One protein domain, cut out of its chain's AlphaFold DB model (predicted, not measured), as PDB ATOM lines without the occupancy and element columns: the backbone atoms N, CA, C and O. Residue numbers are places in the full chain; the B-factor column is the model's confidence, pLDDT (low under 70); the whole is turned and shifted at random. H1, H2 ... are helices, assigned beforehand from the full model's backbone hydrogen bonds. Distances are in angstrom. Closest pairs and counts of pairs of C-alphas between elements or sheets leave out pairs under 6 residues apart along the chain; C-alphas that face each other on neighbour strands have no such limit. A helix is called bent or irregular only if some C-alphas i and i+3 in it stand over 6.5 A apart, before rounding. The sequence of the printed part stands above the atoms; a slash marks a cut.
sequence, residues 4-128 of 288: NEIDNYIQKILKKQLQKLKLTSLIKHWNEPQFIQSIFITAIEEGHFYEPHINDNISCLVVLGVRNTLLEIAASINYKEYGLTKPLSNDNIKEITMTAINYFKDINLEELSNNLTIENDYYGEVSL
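What this domain is: This is residues 4 to 128 of the 288 residues of an uncharacterized protein of Coprobacillus sp. CAG:605 (UniProt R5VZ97). One long kinked helix, H4, runs through the middle, with H2 beside it in the opposite direction and H3 and H6 crossing it. H7 and H8 pack on H2, H5 turns a corner at the far end of H4, and H1 lies close to H4 and near H6. The printed part has 125 residues with eight named helices, H1 to H8 in order along the chain, and no named strand; the class is all helix, and the helix packing is mostly crossed. The whole is compact and rounded, with a radius of gyration of the C-alphas of 14.5 A and spans of 41 by 31 by 24 A.

How they stand to each other: H1, residues 4 to 14, is close to but not clearly touching H2, residues 17 to 28; their closest C-alphas, of Leu 14 and Lys 20, are 6.4 A apart. H2 touches the hub, H4, residues 56 to 75, at a shallow tilt of 3 degrees, opposite ways; the closest C-alphas, of Leu 23 and Gly 65, are 4.7 A apart, and H4 touches H2 with residues 61 to 70 alone. H3, residues 33 to 47, touches H4 residues 56 to 64 at a steep tilt of 55 degrees, with C-alphas Gly 47 and Ser 59 closest at 4.7 A. H5, residues 77 to 82, touches H4 only at the corner, about perpendicular at 88 degrees, with C-alphas Ile 73 and Tyr 79 closest at 5.7 A. H6, residues 90 to 104, touches H4 at a steep tilt of 40 degrees, opposite ways, with C-alphas Val 62 and Ile 101 closest at 6.4 A. H7, residues 109 to 115, touches H2 residues 27 to 28, about perpendicular at 83 degrees; C-alphas Lys 28 and Ser 113 are closest at 4.6 A. H8, residues 122 to 128, touches H2 residues 21 to 26, with C-alphas Ser 25 and Tyr 122 closest at 6.0 A. Every O i to N i+4 pair is within hydrogen-bond range in H1, H2, H6, H7 and H8, against 7 of 11 in H3, 10 of 16 in H4 and 0 of 2 in H5, where 2 of 3 O i to N i+3 pairs are.

Where its parts are: H1 begins at C-alpha 4, (32.061, 55.793, -44.051). H4 is 24.1 A long, begins at C-alpha 56, (27.346, 40.337, -18.513), and has a kink of 58 degrees near residue 69. H6 is 21.0 A long and H3 17.4 A. H3, H4 and H5 are irregular: C-alphas 42 and 45 are 7.4 A apart, 67 and 70 7.6 A, 77 and 80 7.7 A. H8 ends at C-alpha 128, (9.609, 25.707, -27.356).

The domain as a whole: The farthest C-alphas, of Gln 34 and Thr 85, are 42.3 A apart. The printed part has no cut and no long link. Mean pLDDT of the printed part is 85.3; residues 4 to 18, 70 and 82 are under 70.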
ATOM      1  N   ASN A   4      33.277  55.834 -43.233       53.97
ATOM      2  CA  ASN A   4      32.061  55.793 -44.051       53.97
ATOM      3  C   ASN A   4      31.680  54.393 -44.570       53.97
ATOM      4  O   ASN A   4      30.502  54.147 -44.819       53.97
ATOM      5  N   GLU A   5      32.628  53.469 -44.766       52.47
ATOM      6  CA  GLU A   5      32.306  52.093 -45.180       52.47
ATOM      7  C   GLU A   5      31.771  51.259 -44.012       52.47
ATOM      8  O   GLU A   5      30.845  50.469 -44.201       52.47
ATOM      9  N   ILE A   6      32.313  51.470 -42.807       52.16
ATOM     10  CA  ILE A   6      31.889  50.785 -41.580       52.16
ATOM     11  C   ILE A   6      30.483  51.248 -41.187       52.16
ATOM     12  O   ILE A   6      29.615  50.409 -40.954       52.16
ATOM     13  N   ASP A   7      30.217  52.555 -41.221       53.56
ATOM     14  CA  ASP A   7      28.896  53.112 -40.904       53.56
ATOM     15  C   ASP A   7      27.815  52.611 -41.873       53.56
ATOM     16  O   ASP A   7      26.732  52.183 -41.466       53.56
ATOM     17  N   ASN A   8      28.118  52.581 -43.174       53.44
ATOM     18  CA  ASN A   8      27.190  52.102 -44.199       53.44
ATOM     19  C   ASN A   8      26.963  50.578 -44.104       53.44
ATOM     20  O   ASN A   8      25.875  50.073 -44.395       53.44
ATOM     21  N   TYR A   9      27.972  49.835 -43.650       58.25
ATOM     22  CA  TYR A   9      27.884  48.406 -43.366       58.25
ATOM     23  C   TYR A   9      27.038  48.104 -42.116       58.25
ATOM     24  O   TYR A   9      26.123  47.279 -42.201       58.25
ATOM     25  N   ILE A  10      27.258  48.811 -40.999       55.16
ATOM     26  CA  ILE A  10      26.446  48.700 -39.773       55.16
ATOM     27  C   ILE A  10      24.972  48.975 -40.099       55.16
ATOM     28  O   ILE A  10      24.095  48.192 -39.734       55.16
ATOM     29  N   GLN A  11      24.694  50.020 -40.884       56.00
ATOM     30  CA  GLN A  11      23.339  50.355 -41.332       56.00
ATOM     31  C   GLN A  11      22.698  49.266 -42.207       56.00
ATOM     32  O   GLN A  11      21.497  49.026 -42.101       56.00
ATOM     33  N   LYS A  12      23.458  48.582 -43.071       58.69
ATOM     34  CA  LYS A  12      22.942  47.470 -43.894       58.69
ATOM     35  C   LYS A  12      22.669  46.207 -43.080       58.69
ATOM     36  O   LYS A  12      21.697  45.509 -43.358       58.69
ATOM     37  N   ILE A  13      23.517  45.922 -42.098       55.91
ATOM     38  CA  ILE A  13      23.390  44.764 -41.214       55.91
ATOM     39  C   ILE A  13      22.166  44.906 -40.315       55.91
ATOM     40  O   ILE A  13      21.277  44.057 -40.389       55.91
ATOM     41  N   LEU A  14      22.027  46.045 -39.629       50.97
ATOM     42  CA  LEU A  14      20.874  46.338 -38.769       50.97
ATOM     43  C   LEU A  14      19.538  46.367 -39.534       50.97
ATOM     44  O   LEU A  14      18.477  46.167 -38.946       50.97
ATOM     45  N   LYS A  15      19.577  46.591 -40.855       50.78
ATOM     46  CA  LYS A  15      18.399  46.556 -41.736       50.78
ATOM     47  C   LYS A  15      18.010  45.154 -42.211       50.78
ATOM     48  O   LYS A  15      16.916  45.002 -42.754       50.78
ATOM     49  N   LYS A  16      18.853  44.129 -42.046       64.38
ATOM     50  CA  LYS A  16      18.502  42.761 -42.459       64.38
ATOM     51  C   LYS A  16      17.552  42.114 -41.445       64.38
ATOM     52  O   LYS A  16      17.770  42.133 -40.235       64.38
ATOM     53  N   GLN A  17      16.503  41.491 -41.981       59.34
ATOM     54  CA  GLN A  17      15.342  40.993 -41.241       59.34
ATOM     55  C   GLN A  17      15.698  40.006 -40.117       59.34
ATOM     56  O   GLN A  17      15.139  40.107 -39.032       59.34
ATOM     57  N   LEU A  18      16.676  39.115 -40.335       63.78
ATOM     58  CA  LEU A  18      17.093  38.119 -39.339       63.78
ATOM     59  C   LEU A  18      17.771  38.739 -38.107       63.78
ATOM     60  O   LEU A  18      17.555  38.281 -36.989       63.78
ATOM     61  N   GLN A  19      18.590  39.778 -38.286       73.00
ATOM     62  CA  GLN A  19      19.218  40.437 -37.142       73.00
ATOM     63  C   GLN A  19      18.192  41.231 -36.346       73.00
ATOM     64  O   GLN A  19      18.181  41.152 -35.119       73.00
ATOM     65  N   LYS A  20      17.311  41.952 -37.050       80.62
ATOM     66  CA  LYS A  20      16.193  42.646 -36.416       80.62
ATOM     67  C   LYS A  20      15.370  41.659 -35.588       80.62
ATOM     68  O   LYS A  20      15.167  41.928 -34.416       80.62
ATOM     69  N   LEU A  21      15.015  40.508 -36.162       85.00
ATOM     70  CA  LEU A  21      14.269  39.438 -35.497       85.00
ATOM     71  C   LEU A  21      14.939  38.964 -34.195       85.00
ATOM     72  O   LEU A  21      14.309  38.993 -33.139       85.00
ATOM     73  N   LYS A  22      16.221  38.565 -34.254       89.19
ATOM     74  CA  LYS A  22      16.964  38.099 -33.070       89.19
ATOM     75  C   LYS A  22      17.055  39.192 -32.001       89.19
ATOM     76  O   LYS A  22      16.788  38.926 -30.835       89.19
ATOM     77  N   LEU A  23      17.407  40.419 -32.386       91.00
ATOM     78  CA  LEU A  23      17.565  41.525 -31.442       91.00
ATOM     79  C   LEU A  23      16.232  41.916 -30.787       91.00
ATOM     80  O   LEU A  23      16.188  42.111 -29.576       91.00
ATOM     81  N   THR A  24      15.143  42.000 -31.557       92.38
ATOM     82  CA  THR A  24      13.828  42.345 -31.003       92.38
ATOM     83  C   THR A  24      13.285  41.258 -30.087       92.38
ATOM     84  O   THR A  24      12.669  41.599 -29.088       92.38
ATOM     85  N   SER A  25      13.544  39.980 -30.374       95.00
ATOM     86  CA  SER A  25      13.190  38.878 -29.468       95.00
ATOM     87  C   SER A  25      13.975  38.976 -28.146       95.00
ATOM     88  O   SER A  25      13.364  38.992 -27.084       95.00
ATOM     89  N   LEU A  26      15.297  39.217 -28.174       96.25
ATOM     90  CA  LEU A  26      16.084  39.430 -26.939       96.25
ATOM     91  C   LEU A  26      15.570  40.607 -26.102       96.25
ATOM     92  O   LEU A  26      15.423  40.488 -24.889       96.25
ATOM     93  N   ILE A  27      15.296  41.747 -26.745       96.12
ATOM     94  CA  ILE A  27      14.775  42.932 -26.051       96.12
ATOM     95  C   ILE A  27      13.367  42.658 -25.523       96.12
ATOM     96  O   ILE A  27      13.041  43.094 -24.423       96.12
ATOM     97  N   LYS A  28      12.529  41.915 -26.260       96.69
ATOM     98  CA  LYS A  28      11.168  41.597 -25.821       96.69
ATOM     99  C   LYS A  28      11.172  40.903 -24.462       96.69
ATOM    100  O   LYS A  28      10.420  41.329 -23.592       96.69
ATOM    101  N   HIS A  29      12.063  39.938 -24.266       96.94
ATOM    102  CA  HIS A  29      12.169  39.174 -23.021       96.94
ATOM    103  C   HIS A  29      13.116  39.783 -21.978       96.94
ATOM    104  O   HIS A  29      13.448  39.123 -20.997       96.94
ATOM    105  N   TRP A  30      13.567  41.031 -22.145       97.50
ATOM    106  CA  TRP A  30      14.508  41.646 -21.201       97.50
ATOM    107  C   TRP A  30      13.977  41.664 -19.758       97.50
ATOM    108  O   TRP A  30      14.722  41.390 -18.819       97.50
ATOM    109  N   ASN A  31      12.673  41.908 -19.596       96.94
ATOM    110  CA  ASN A  31      11.988  41.919 -18.301       96.94
ATOM    111  C   ASN A  31      11.557  40.521 -17.817       96.94
ATOM    112  O   ASN A  31      10.788  40.410 -16.862       96.94
ATOM    113  N   GLU A  32      12.057  39.450 -18.438       96.94
ATOM    114  CA  GLU A  32      11.816  38.056 -18.058       96.94
ATOM    115  C   GLU A  32      13.147  37.388 -17.657       96.94
ATOM    116  O   GLU A  32      13.730  36.636 -18.443       96.94
ATOM    117  N   PRO A  33      13.664  37.639 -16.433       94.81
ATOM    118  CA  PRO A  33      15.028  37.275 -16.052       94.81
ATOM    119  C   PRO A  33      15.364  35.799 -16.266       94.81
ATOM    120  O   PRO A  33      16.410  35.482 -16.816       94.81
ATOM    121  N   GLN A  34      14.473  34.883 -15.883       95.38
ATOM    122  CA  GLN A  34      14.725  33.448 -16.040       95.38
ATOM    123  C   GLN A  34      14.884  33.052 -17.513       95.38
ATOM    124  O   GLN A  34      15.778  32.277 -17.857       95.38
ATOM    125  N   PHE A  35      14.045  33.611 -18.385       97.06
ATOM    126  CA  PHE A  35      14.092  33.330 -19.811       97.06
ATOM    127  C   PHE A  35      15.337  33.952 -20.448       97.06
ATOM    128  O   PHE A  35      16.124  33.243 -21.074       97.06
ATOM    129  N   ILE A  36      15.588  35.247 -20.232       97.06
ATOM    130  CA  ILE A  36      16.726  35.922 -20.869       97.06
ATOM    131  C   ILE A  36      18.074  35.373 -20.383       97.06
ATOM    132  O   ILE A  36      18.978  35.176 -21.195       97.06
ATOM    133  N   GLN A  37      18.199  35.031 -19.093       97.12
ATOM    134  CA  GLN A  37      19.422  34.425 -18.564       97.12
ATOM    135  C   GLN A  37      19.681  33.050 -19.183       97.12
ATOM    136  O   GLN A  37      20.825  32.758 -19.524       97.12
ATOM    137  N   SER A  38      18.640  32.245 -19.429       97.44
ATOM    138  CA  SER A  38      18.796  30.954 -20.117       97.44
ATOM    139  C   SER A  38      19.418  31.108 -21.512       97.44
ATOM    140  O   SER A  38      20.264  30.311 -21.919       97.44
ATOM    141  N   ILE A  39      19.071  32.177 -22.232       97.62
ATOM    142  CA  ILE A  39      19.653  32.471 -23.541       97.62
ATOM    143  C   ILE A  39      21.096  32.960 -23.370       97.62
ATOM    144  O   ILE A  39      21.992  32.508 -24.089       97.62
ATOM    145  N   PHE A  40      21.352  33.850 -22.406       97.38
ATOM    146  CA  PHE A  40      22.675  34.442 -22.171       97.38
ATOM    147  C   PHE A  40      23.744  33.435 -21.763       97.38
ATOM    148  O   PHE A  40      24.907  33.632 -22.116       97.38
ATOM    149  N   ILE A  41      23.375  32.310 -21.148       96.94
ATOM    150  CA  ILE A  41      24.301  31.194 -20.913       96.94
ATOM    151  C   ILE A  41      25.027  30.762 -22.199       96.94
ATOM    152  O   ILE A  41      26.221  30.476 -22.169       96.94
ATOM    153  N   THR A  42      24.356  30.788 -23.353       95.81
ATOM    154  CA  THR A  42      24.975  30.402 -24.638       95.81
ATOM    155  C   THR A  42      25.976  31.426 -25.186       95.81
ATOM    156  O   THR A  42      26.697  31.156 -26.147       95.81
ATOM    157  N   ALA A  43      26.040  32.610 -24.579       95.19
ATOM    158  CA  ALA A  43      26.846  33.741 -25.023       95.19
ATOM    159  C   ALA A  43      27.905  34.174 -24.005       95.19
ATOM    160  O   ALA A  43      28.893  34.815 -24.375       95.19
ATOM    161  N   ILE A  44      27.719  33.827 -22.732       95.38
ATOM    162  CA  ILE A  44      28.507  34.371 -21.629       95.38
ATOM    163  C   ILE A  44      29.985  33.976 -21.686       95.38
ATOM    164  O   ILE A  44      30.846  34.791 -21.366       95.38
ATOM    165  N   GLU A  45      30.308  32.783 -22.193       93.12
ATOM    166  CA  GLU A  45      31.699  32.322 -22.362       93.12
ATOM    167  C   GLU A  45      32.507  33.180 -23.353       93.12
ATOM    168  O   GLU A  45      33.738  33.120 -23.390       93.12
ATOM    169  N   GLU A  46      31.820  33.982 -24.171       90.44
ATOM    170  CA  GLU A  46      32.418  34.988 -25.043       90.44
ATOM    171  C   GLU A  46      32.236  36.404 -24.480       90.44
ATOM    172  O   GLU A  46      33.219  37.134 -24.340       90.44
ATOM    173  N   GLY A  47      30.998  36.772 -24.138       93.44
ATOM    174  CA  GLY A  47      30.624  38.130 -23.744       93.44
ATOM    175  C   GLY A  47      31.283  38.599 -22.450       93.44
ATOM    176  O   GLY A  47      31.654  39.767 -22.353       93.44
ATOM    177  N   HIS A  48      31.518  37.697 -21.495       94.62
ATOM    178  CA  HIS A  48      32.170  38.037 -20.228       94.62
ATOM    179  C   HIS A  48      33.549  38.693 -20.433       94.62
ATOM    180  O   HIS A  48      33.948  39.570 -19.674       94.62
ATOM    181  N   PHE A  49      34.250  38.334 -21.516       92.88
ATOM    182  CA  PHE A  49      35.605  38.808 -21.832       92.88
ATOM    183  C   PHE A  49      35.648  39.914 -22.896       92.88
ATOM    184  O   PHE A  49      36.697  40.129 -23.520       92.88
ATOM    185  N   TYR A  50      34.513  40.542 -23.196       91.75
ATOM    186  CA  TYR A  50      34.461  41.691 -24.094       91.75
ATOM    187  C   TYR A  50      34.816  42.984 -23.369       91.75
ATOM    188  O   TYR A  50      34.532  43.150 -22.190       91.75
ATOM    189  N   GLU A  51      35.411  43.910 -24.122       89.62
ATOM    190  CA  GLU A  51      35.778  45.235 -23.634       89.62
ATOM    191  C   GLU A  51      35.029  46.325 -24.420       89.62
ATOM    192  O   GLU A  51      34.982  46.248 -25.655       89.62
ATOM    193  N   PRO A  52      34.487  47.358 -23.745       93.31
ATOM    194  CA  PRO A  52      34.480  47.550 -22.294       93.31
ATOM    195  C   PRO A  52      33.540  46.563 -21.594       93.31
ATOM    196  O   PRO A  52      32.434  46.314 -22.070       93.31
ATOM    197  N   HIS A  53      33.949  46.043 -20.441       92.62
ATOM    198  CA  HIS A  53      33.061  45.226 -19.620       92.62
ATOM    199  C   HIS A  53      32.149  46.117 -18.757       92.62
ATOM    200  O   HIS A  53      32.586  46.677 -17.754       92.62
ATOM    201  N   ILE A  54      30.881  46.270 -19.159       92.12
ATOM    202  CA  ILE A  54      29.868  47.011 -18.380       92.12
ATOM    203  C   ILE A  54      29.149  46.072 -17.410       92.12
ATOM    204  O   ILE A  54      29.147  46.289 -16.203       92.12
ATOM    205  N   ASN A  55      28.518  45.038 -17.962       94.19
ATOM    206  CA  ASN A  55      27.965  43.893 -17.252       94.19
ATOM    207  C   ASN A  55      27.721  42.757 -18.255       94.19
ATOM    208  O   ASN A  55      27.641  42.981 -19.469       94.19
ATOM    209  N   ASP A  56      27.546  41.551 -17.728       94.94
ATOM    210  CA  ASP A  56      27.346  40.337 -18.513       94.94
ATOM    211  C   ASP A  56      26.112  40.391 -19.427       94.94
ATOM    212  O   ASP A  56      26.185  39.929 -20.566       94.94
ATOM    213  N   ASN A  57      25.006  41.000 -18.988       96.38
ATOM    214  CA  ASN A  57      23.767  41.057 -19.769       96.38
ATOM    215  C   ASN A  57      23.938  41.875 -21.055       96.38
ATOM    216  O   ASN A  57      23.540  41.430 -22.131       96.38
ATOM    217  N   ILE A  58      24.560  43.054 -20.965       96.31
ATOM    218  CA  ILE A  58      24.831  43.899 -22.135       96.31
ATOM    219  C   ILE A  58      25.815  43.205 -23.076       96.31
ATOM    220  O   ILE A  58      25.596  43.176 -24.289       96.31
ATOM    221  N   SER A  59      26.871  42.594 -22.540       95.75
ATOM    222  CA  SER A  59      27.829  41.861 -23.365       95.75
ATOM    223  C   SER A  59      27.179  40.670 -24.075       95.75
ATOM    224  O   SER A  59      27.405  40.481 -25.270       95.75
ATOM    225  N   CYS A  60      26.321  39.902 -23.396       96.25
ATOM    226  CA  CYS A  60      25.589  38.785 -23.998       96.25
ATOM    227  C   CYS A  60      24.574  39.249 -25.047       96.25
ATOM    228  O   CYS A  60      24.490  38.642 -26.118       96.25
ATOM    229  N   LEU A  61      23.864  40.356 -24.801       95.62
ATOM    230  CA  LEU A  61      22.996  40.995 -25.794       95.62
ATOM    231  C   LEU A  61      23.777  41.344 -27.064       95.62
ATOM    232  O   LEU A  61      23.322  41.052 -28.170       95.62
ATOM    233  N   VAL A  62      24.969  41.927 -26.924       92.81
ATOM    234  CA  VAL A  62      25.833  42.257 -28.065       92.81
ATOM    235  C   VAL A  62      26.343  40.993 -28.756       92.81
ATOM    236  O   VAL A  62      26.344  40.934 -29.988       92.81
ATOM    237  N   VAL A  63      26.728  39.958 -28.006       92.25
ATOM    238  CA  VAL A  63      27.132  38.675 -28.595       92.25
ATOM    239  C   VAL A  63      26.004  38.107 -29.457       92.25
ATOM    240  O   VAL A  63      26.220  37.810 -30.626       92.25
ATOM    241  N   LEU A  64      24.788  38.002 -28.931       91.88
ATOM    242  CA  LEU A  64      23.677  37.327 -29.607       91.88
ATOM    243  C   LEU A  64      22.999  38.188 -30.681       91.88
ATOM    244  O   LEU A  64      22.630  37.686 -31.743       91.88
ATOM    245  N   GLY A  65      22.834  39.483 -30.414       88.31
ATOM    246  CA  GLY A  65      22.134  40.435 -31.279       88.31
ATOM    247  C   GLY A  65      23.024  41.119 -32.318       88.31
ATOM    248  O   GLY A  65      22.516  41.646 -33.309       88.31
ATOM    249  N   VAL A  66      24.349  41.109 -32.133       85.31
ATOM    250  CA  VAL A  66      25.298  41.772 -33.045       85.31
ATOM    251  C   VAL A  66      26.353  40.802 -33.563       85.31
ATOM    252  O   VAL A  66      26.484  40.654 -34.778       85.31
ATOM    253  N   ARG A  67      27.093  40.110 -32.690       84.06
ATOM    254  CA  ARG A  67      28.233  39.277 -33.117       84.06
ATOM    255  C   ARG A  67      27.807  37.994 -33.810       84.06
ATOM    256  O   ARG A  67      28.250  37.757 -34.925       84.06
ATOM    257  N   ASN A  68      26.889  37.234 -33.225       81.56
ATOM    258  CA  ASN A  68      26.354  35.965 -33.733       81.56
ATOM    259  C   ASN A  68      25.323  36.174 -34.858       81.56
ATOM    260  O   ASN A  68      24.280  35.517 -34.945       81.56
ATOM    261  N   THR A  69      25.608  37.144 -35.720       74.56
ATOM    262  CA  THR A  69      24.766  37.535 -36.841       74.56
ATOM    263  C   THR A  69      25.623  37.641 -38.105       74.56
ATOM    264  O   THR A  69      26.608  36.928 -38.284       74.56
ATOM    265  N   LEU A  70      25.247  38.537 -39.008       69.75
ATOM    266  CA  LEU A  70      25.866  38.752 -40.310       69.75
ATOM    267  C   LEU A  70      27.300  39.289 -40.207       69.75
ATOM    268  O   LEU A  70      28.050  39.198 -41.178       69.75
ATOM    269  N   LEU A  71      27.688  39.798 -39.030       75.25
ATOM    270  CA  LEU A  71      29.047  40.250 -38.748       75.25
ATOM    271  C   LEU A  71      30.088  39.145 -38.970       75.25
ATOM    272  O   LEU A  71      31.185  39.424 -39.446       75.25
ATOM    273  N   GLU A  72      29.723  37.891 -38.716       70.12
ATOM    274  CA  GLU A  72      30.605  36.748 -38.958       70.12
ATOM    275  C   GLU A  72      30.760  36.450 -40.447       70.12
ATOM    276  O   GLU A  72      31.871  36.176 -40.895       70.12
ATOM    277  N   ILE A  73      29.696  36.577 -41.251       70.19
ATOM    278  CA  ILE A  73      29.837  36.381 -42.701       70.19
ATOM    279  C   ILE A  73      30.771  37.438 -43.289       70.19
ATOM    280  O   ILE A  73      31.641  37.117 -44.097       70.19
ATOM    281  N   ALA A  74      30.639  38.682 -42.851       72.81
ATOM    282  CA  ALA A  74      31.501  39.763 -43.299       72.81
ATOM    283  C   ALA A  74      32.971  39.614 -42.886       72.81
ATOM    284  O   ALA A  74      33.845  40.168 -43.550       72.81
ATOM    285  N   ALA A  75      33.251  38.885 -41.806       75.62
ATOM    286  CA  ALA A  75      34.604  38.517 -41.395       75.62
ATOM    287  C   ALA A  75      35.105  37.216 -42.058       75.62
ATOM    288  O   ALA A  75      36.289  36.900 -41.988       75.62
ATOM    289  N   SER A  76      34.218  36.464 -42.716       74.19
ATOM    290  CA  SER A  76      34.520  35.183 -43.364       74.19
ATOM    291  C   SER A  76      34.876  35.332 -44.845       74.19
ATOM    292  O   SER A  76      34.799  36.416 -45.413       74.19
ATOM    293  N   ILE A  77      35.170  34.211 -45.514       72.00
ATOM    294  CA  ILE A  77      35.372  34.135 -46.974       72.00
ATOM    295  C   ILE A  77      34.164  34.624 -47.796       72.00
ATOM    296  O   ILE A  77      34.334  35.069 -48.930       72.00
ATOM    297  N   ASN A  78      32.966  34.612 -47.206       74.38
ATOM    298  CA  ASN A  78      31.715  35.013 -47.849       74.38
ATOM    299  C   ASN A  78      31.452  36.531 -47.748       74.38
ATOM    300  O   ASN A  78      30.374  37.010 -48.094       74.38
ATOM    301  N   TYR A  79      32.446  37.325 -47.329       74.88
ATOM    302  CA  TYR A  79      32.347  38.782 -47.171       74.88
ATOM    303  C   TYR A  79      31.810  39.523 -48.413       74.88
ATOM    304  O   TYR A  79      31.158  40.565 -48.294       74.88
ATOM    305  N   LYS A  80      32.050  38.982 -49.616       78.25
ATOM    306  CA  LYS A  80      31.603  39.569 -50.890       78.25
ATOM    307  C   LYS A  80      30.081  39.630 -51.018       78.25
ATOM    308  O   LYS A  80      29.575  40.560 -51.641       78.25
ATOM    309  N   GLU A  81      29.350  38.713 -50.382       73.25
ATOM    310  CA  GLU A  81      27.876  38.716 -50.351       73.25
ATOM    311  C   GLU A  81      27.299  39.986 -49.701       73.25
ATOM    312  O   GLU A  81      26.124  40.312 -49.871       73.25
ATOM    313  N   TYR A  82      28.134  40.732 -48.972       67.75
ATOM    314  CA  TYR A  82      27.772  41.958 -48.261       67.75
ATOM    315  C   TYR A  82      28.334  43.214 -48.936       67.75
ATOM    316  O   TYR A  82      28.243  44.311 -48.384       67.75
ATOM    317  N   GLY A  83      28.885  43.073 -50.146       71.12
ATOM    318  CA  GLY A  83      29.466  44.178 -50.907       71.12
ATOM    319  C   GLY A  83      30.793  44.682 -50.340       71.12
ATOM    320  O   GLY A  83      31.202  45.796 -50.661       71.12
ATOM    321  N   LEU A  84      31.456  43.888 -49.494       75.12
ATOM    322  CA  LEU A  84      32.784  44.201 -48.984       75.12
ATOM    323  C   LEU A  84      33.857  43.783 -49.997       75.12
ATOM    324  O   LEU A  84      33.749  42.754 -50.665       75.12
ATOM    325  N   THR A  85      34.924  44.573 -50.087       81.56
ATOM    326  CA  THR A  85      36.079  44.292 -50.961       81.56
ATOM    327  C   THR A  85      37.091  43.346 -50.312       81.56
ATOM    328  O   THR A  85      37.821  42.641 -51.011       81.56
ATOM    329  N   LYS A  86      37.085  43.270 -48.978       83.06
ATOM    330  CA  LYS A  86      37.892  42.368 -48.148       83.06
ATOM    331  C   LYS A  86      37.118  41.988 -46.878       83.06
ATOM    332  O   LYS A  86      36.240  42.762 -46.486       83.06
ATOM    333  N   PRO A  87      37.437  40.854 -46.229       84.06
ATOM    334  CA  PRO A  87      36.808  40.502 -44.966       84.06
ATOM    335  C   PRO A  87      37.145  41.533 -43.884       84.06
ATOM    336  O   PRO A  87      38.195  42.188 -43.929       84.06
ATOM    337  N   LEU A  88      36.247  41.681 -42.914       83.12
ATOM    338  CA  LEU A  88      36.503  42.501 -41.735       83.12
ATOM    339  C   LEU A  88      37.663  41.927 -40.923       83.12
ATOM    340  O   LEU A  88      37.747  40.724 -40.692       83.12
ATOM    341  N   SER A  89      38.552  42.813 -40.478       85.00
ATOM    342  CA  SER A  89      39.645  42.437 -39.584       85.00
ATOM    343  C   SER A  89      39.149  42.222 -38.151       85.00
ATOM    344  O   SER A  89      38.104  42.751 -37.760       85.00
ATOM    345  N   ASN A  90      39.942  41.520 -37.338       83.25
ATOM    346  CA  ASN A  90      39.677  41.377 -35.903       83.25
ATOM    347  C   ASN A  90      39.574  42.735 -35.190       83.25
ATOM    348  O   ASN A  90      38.753  42.886 -34.288       83.25
ATOM    349  N   ASP A  91      40.348  43.734 -35.623       87.19
ATOM    350  CA  ASP A  91      40.281  45.085 -35.062       87.19
ATOM    351  C   ASP A  91      38.944  45.757 -35.385       87.19
ATOM    352  O   ASP A  91      38.323  46.340 -34.499       87.19
ATOM    353  N   ASN A  92      38.438  45.599 -36.615       86.50
ATOM    354  CA  ASN A  92      37.116  46.120 -36.979       86.50
ATOM    355  C   ASN A  92      36.000  45.421 -36.201       86.50
ATOM    356  O   ASN A  92      35.061  46.066 -35.747       86.50
ATOM    357  N   ILE A  93      36.106  44.106 -36.016       85.62
ATOM    358  CA  ILE A  93      35.169  43.348 -35.187       85.62
ATOM    359  C   ILE A  93      35.177  43.873 -33.748       85.62
ATOM    360  O   ILE A  93      34.112  44.104 -33.173       85.62
ATOM    361  N   LYS A  94      36.364  44.079 -33.168       88.19
ATOM    362  CA  LYS A  94      36.522  44.601 -31.809       88.19
ATOM    363  C   LYS A  94      35.921  46.000 -31.678       88.19
ATOM    364  O   LYS A  94      35.185  46.251 -30.731       88.19
ATOM    365  N   GLU A  95      36.177  46.875 -32.644       88.19
ATOM    366  CA  GLU A  95      35.625  48.231 -32.692       88.19
ATOM    367  C   GLU A  95      34.091  48.229 -32.777       88.19
ATOM    368  O   GLU A  95      33.433  48.916 -31.994       88.19
ATOM    369  N   ILE A  96      33.506  47.404 -33.653       86.38
ATOM    370  CA  ILE A  96      32.046  47.258 -33.774       86.38
ATOM    371  C   ILE A  96      31.448  46.723 -32.468       86.38
ATOM    372  O   ILE A  96      30.427  47.228 -32.006       86.38
ATOM    373  N   THR A  97      32.098  45.735 -31.848       89.50
ATOM    374  CA  THR A  97      31.670  45.161 -30.562       89.50
ATOM    375  C   THR A  97      31.662  46.225 -29.469       89.50
ATOM    376  O   THR A  97      30.651  46.424 -28.802       89.50
ATOM    377  N   MET A  98      32.768  46.958 -29.329       90.69
ATOM    378  CA  MET A  98      32.926  48.026 -28.347       90.69
ATOM    379  C   MET A  98      31.924  49.163 -28.570       90.69
ATOM    380  O   MET A  98      31.363  49.699 -27.614       90.69
ATOM    381  N   THR A  99      31.668  49.515 -29.829       90.12
ATOM    382  CA  THR A  99      30.665  50.521 -30.195       90.12
ATOM    383  C   THR A  99      29.263  50.056 -29.818       90.12
ATOM    384  O   THR A  99      28.513  50.816 -29.214       90.12
ATOM    385  N   ALA A 100      28.919  48.796 -30.095       90.00
ATOM    386  CA  ALA A 100      27.623  48.230 -29.736       90.00
ATOM    387  C   ALA A 100      27.416  48.163 -28.214       90.00
ATOM    388  O   ALA A 100      26.344  48.523 -27.736       90.00
ATOM    389  N   ILE A 101      28.437  47.770 -27.445       91.44
ATOM    390  CA  ILE A 101      28.366  47.772 -25.974       91.44
ATOM    391  C   ILE A 101      28.124  49.190 -25.454       91.44
ATOM    392  O   ILE A 101      27.223  49.410 -24.646       91.44
ATOM    393  N   ASN A 102      28.901  50.161 -25.939       91.00
ATOM    394  CA  ASN A 102      28.733  51.558 -25.546       91.00
ATOM    395  C   ASN A 102      27.393  52.146 -25.980       91.00
ATOM    396  O   ASN A 102      26.902  53.040 -25.313       91.00
ATOM    397  N   TYR A 103      26.804  51.655 -27.066       91.31
ATOM    398  CA  TYR A 103      25.459  52.041 -27.458       91.31
ATOM    399  C   TYR A 103      24.425  51.479 -26.476       91.31
ATOM    400  O   TYR A 103      23.678  52.243 -25.878       91.31
ATOM    401  N   PHE A 104      24.399  50.160 -26.259       91.75
ATOM    402  CA  PHE A 104      23.350  49.519 -25.459       91.75
ATOM    403  C   PHE A 104      23.423  49.820 -23.962       91.75
ATOM    404  O   PHE A 104      22.387  49.760 -23.305       91.75
ATOM    405  N   LYS A 105      24.595  50.172 -23.415       91.75
ATOM    406  CA  LYS A 105      24.708  50.542 -21.993       91.75
ATOM    407  C   LYS A 105      23.859  51.770 -21.627       91.75
ATOM    408  O   LYS A 105      23.440  51.885 -20.482       91.75
ATOM    409  N   ASP A 106      23.637  52.673 -22.585       91.94
ATOM    410  CA  ASP A 106      22.935  53.944 -22.377       91.94
ATOM    411  C   ASP A 106      21.440  53.839 -22.742       91.94
ATOM    412  O   ASP A 106      20.688  54.807 -22.627       91.94
ATOM    413  N   ILE A 107      20.986  52.663 -23.193       92.94
ATOM    414  CA  ILE A 107      19.604  52.410 -23.605       92.94
ATOM    415  C   ILE A 107      18.795  51.843 -22.436       92.94
ATOM    416  O   ILE A 107      19.195  50.869 -21.799       92.94
ATOM    417  N   ASN A 108      17.593  52.386 -22.215       95.19
ATOM    418  CA  ASN A 108      16.630  51.829 -21.265       95.19
ATOM    419  C   ASN A 108      15.946  50.573 -21.842       95.19
ATOM    420  O   ASN A 108      14.853  50.635 -22.408       95.19
ATOM    421  N   LEU A 109      16.619  49.425 -21.735       95.31
ATOM    422  CA  LEU A 109      16.142  48.150 -22.284       95.31
ATOM    423  C   LEU A 109      14.866  47.635 -21.600       95.31
ATOM    424  O   LEU A 109      14.052  46.992 -22.260       95.31
ATOM    425  N   GLU A 110      14.652  47.964 -20.325       96.69
ATOM    426  CA  GLU A 110      13.436  47.592 -19.590       96.69
ATOM    427  C   GLU A 110      12.201  48.308 -20.150       96.69
ATOM    428  O   GLU A 110      11.164  47.689 -20.404       96.69
ATOM    429  N   GLU A 111      12.315  49.614 -20.405       96.81
ATOM    430  CA  GLU A 111      11.252  50.399 -21.034       96.81
ATOM    431  C   GLU A 111      11.010  49.967 -22.483       96.81
ATOM    432  O   GLU A 111       9.857  49.844 -22.907       96.81
ATOM    433  N   LEU A 112      12.075  49.683 -23.240       94.69
ATOM    434  CA  LEU A 112      11.936  49.154 -24.596       94.69
ATOM    435  C   LEU A 112      11.206  47.809 -24.602       94.69
ATOM    436  O   LEU A 112      10.284  47.645 -25.394       94.69
ATOM    437  N   SER A 113      11.558  46.878 -23.713       96.31
ATOM    438  CA  SER A 113      10.904  45.567 -23.577       96.31
ATOM    439  C   SER A 113       9.394  45.682 -23.354       96.31
ATOM    440  O   SER A 113       8.612  45.002 -24.028       96.31
ATOM    441  N   ASN A 114       8.974  46.602 -22.478       95.31
ATOM    442  CA  ASN A 114       7.562  46.834 -22.164       95.31
ATOM    443  C   ASN A 114       6.766  47.382 -23.356       95.31
ATOM    444  O   ASN A 114       5.607  47.018 -23.545       95.31
ATOM    445  N   ASN A 115       7.389  48.235 -24.170       93.88
ATOM    446  CA  ASN A 115       6.735  48.884 -25.307       93.88
ATOM    447  C   ASN A 115       6.874  48.096 -26.620       93.88
ATOM    448  O   ASN A 115       6.188  48.387 -27.605       93.88
ATOM    449  N   LEU A 116       7.766  47.105 -26.663       93.06
ATOM    450  CA  LEU A 116       8.050  46.349 -27.869       93.06
ATOM    451  C   LEU A 116       6.966  45.294 -28.123       93.06
ATOM    452  O   LEU A 116       6.719  44.386 -27.322       93.06
ATOM    453  N   THR A 117       6.355  45.400 -29.299       90.25
ATOM    454  CA  THR A 117       5.525  44.350 -29.893       90.25
ATOM    455  C   THR A 117       6.319  43.693 -31.013       90.25
ATOM    456  O   THR A 117       6.898  44.389 -31.850       90.25
ATOM    457  N   ILE A 118       6.365  42.363 -31.017       90.88
ATOM    458  CA  ILE A 118       7.041  41.572 -32.047       90.88
ATOM    459  C   ILE A 118       6.029  40.646 -32.718       90.88
ATOM    460  O   ILE A 118       5.131  40.133 -32.059       90.88
ATOM    461  N   GLU A 119       6.162  40.463 -34.030       86.19
ATOM    462  CA  GLU A 119       5.322  39.531 -34.799       86.19
ATOM    463  C   GLU A 119       5.846  38.096 -34.734       86.19
ATOM    464  O   GLU A 119       5.063  37.159 -34.782       86.19
ATOM    465  N   ASN A 120       7.169  37.938 -34.637       88.44
ATOM    466  CA  ASN A 120       7.845  36.647 -34.598       88.44
ATOM    467  C   ASN A 120       8.856  36.666 -33.454       88.44
ATOM    468  O   ASN A 120       9.645  37.615 -33.336       88.44
ATOM    469  N   ASP A 121       8.841  35.621 -32.639       94.00
ATOM    470  CA  ASP A 121       9.674  35.509 -31.451       94.00
ATOM    471  C   ASP A 121      10.685  34.381 -31.623       94.00
ATOM    472  O   ASP A 121      10.464  33.244 -31.221       94.00
ATOM    473  N   TYR A 122      11.822  34.708 -32.237       93.44
ATOM    474  CA  TYR A 122      12.831  33.706 -32.573       93.44
ATOM    475  C   TYR A 122      13.302  32.893 -31.362       93.44
ATOM    476  O   TYR A 122      13.331  31.667 -31.431       93.44
ATOM    477  N   TYR A 123      13.688  33.540 -30.257       95.94
ATOM    478  CA  TYR A 123      14.199  32.795 -29.107       95.94
ATOM    479  C   TYR A 123      13.087  32.035 -28.380       95.94
ATOM    480  O   TYR A 123      13.345  30.910 -27.945       95.94
ATOM    481  N   GLY A 124      11.866  32.576 -28.287       96.75
ATOM    482  CA  GLY A 124      10.726  31.850 -27.721       96.75
ATOM    483  C   GLY A 124      10.342  30.623 -28.540       96.75
ATOM    484  O   GLY A 124      10.274  29.520 -27.999       96.75
ATOM    485  N   GLU A 125      10.178  30.773 -29.854       96.44
ATOM    486  CA  GLU A 125       9.807  29.682 -30.763       96.44
ATOM    487  C   GLU A 125      10.842  28.550 -30.763       96.44
ATOM    488  O   GLU A 125      10.483  27.376 -30.651       96.44
ATOM    489  N   VAL A 126      12.135  28.885 -30.843       95.69
ATOM    490  CA  VAL A 126      13.201  27.872 -30.823       95.69
ATOM    491  C   VAL A 126      13.271  27.193 -29.449       95.69
ATOM    492  O   VAL A 126      13.430  25.977 -29.386       95.69
ATOM    493  N   SER A 127      13.088  27.930 -28.350       97.50
ATOM    494  CA  SER A 127      13.074  27.347 -26.998       97.50
ATOM    495  C   SER A 127      11.921  26.361 -26.794       97.50
ATOM    496  O   SER A 127      12.103  25.328 -26.156       97.50
ATOM    497  N   LEU A 128      10.750  26.630 -27.382       97.12
ATOM    498  CA  LEU A 128       9.609  25.707 -27.356       97.12
ATOM    499  C   LEU A 128       9.859  24.426 -28.162       97.12
ATOM    500  O   LEU A 128       9.302  23.379 -27.835       97.12
TER     501      LEU A 128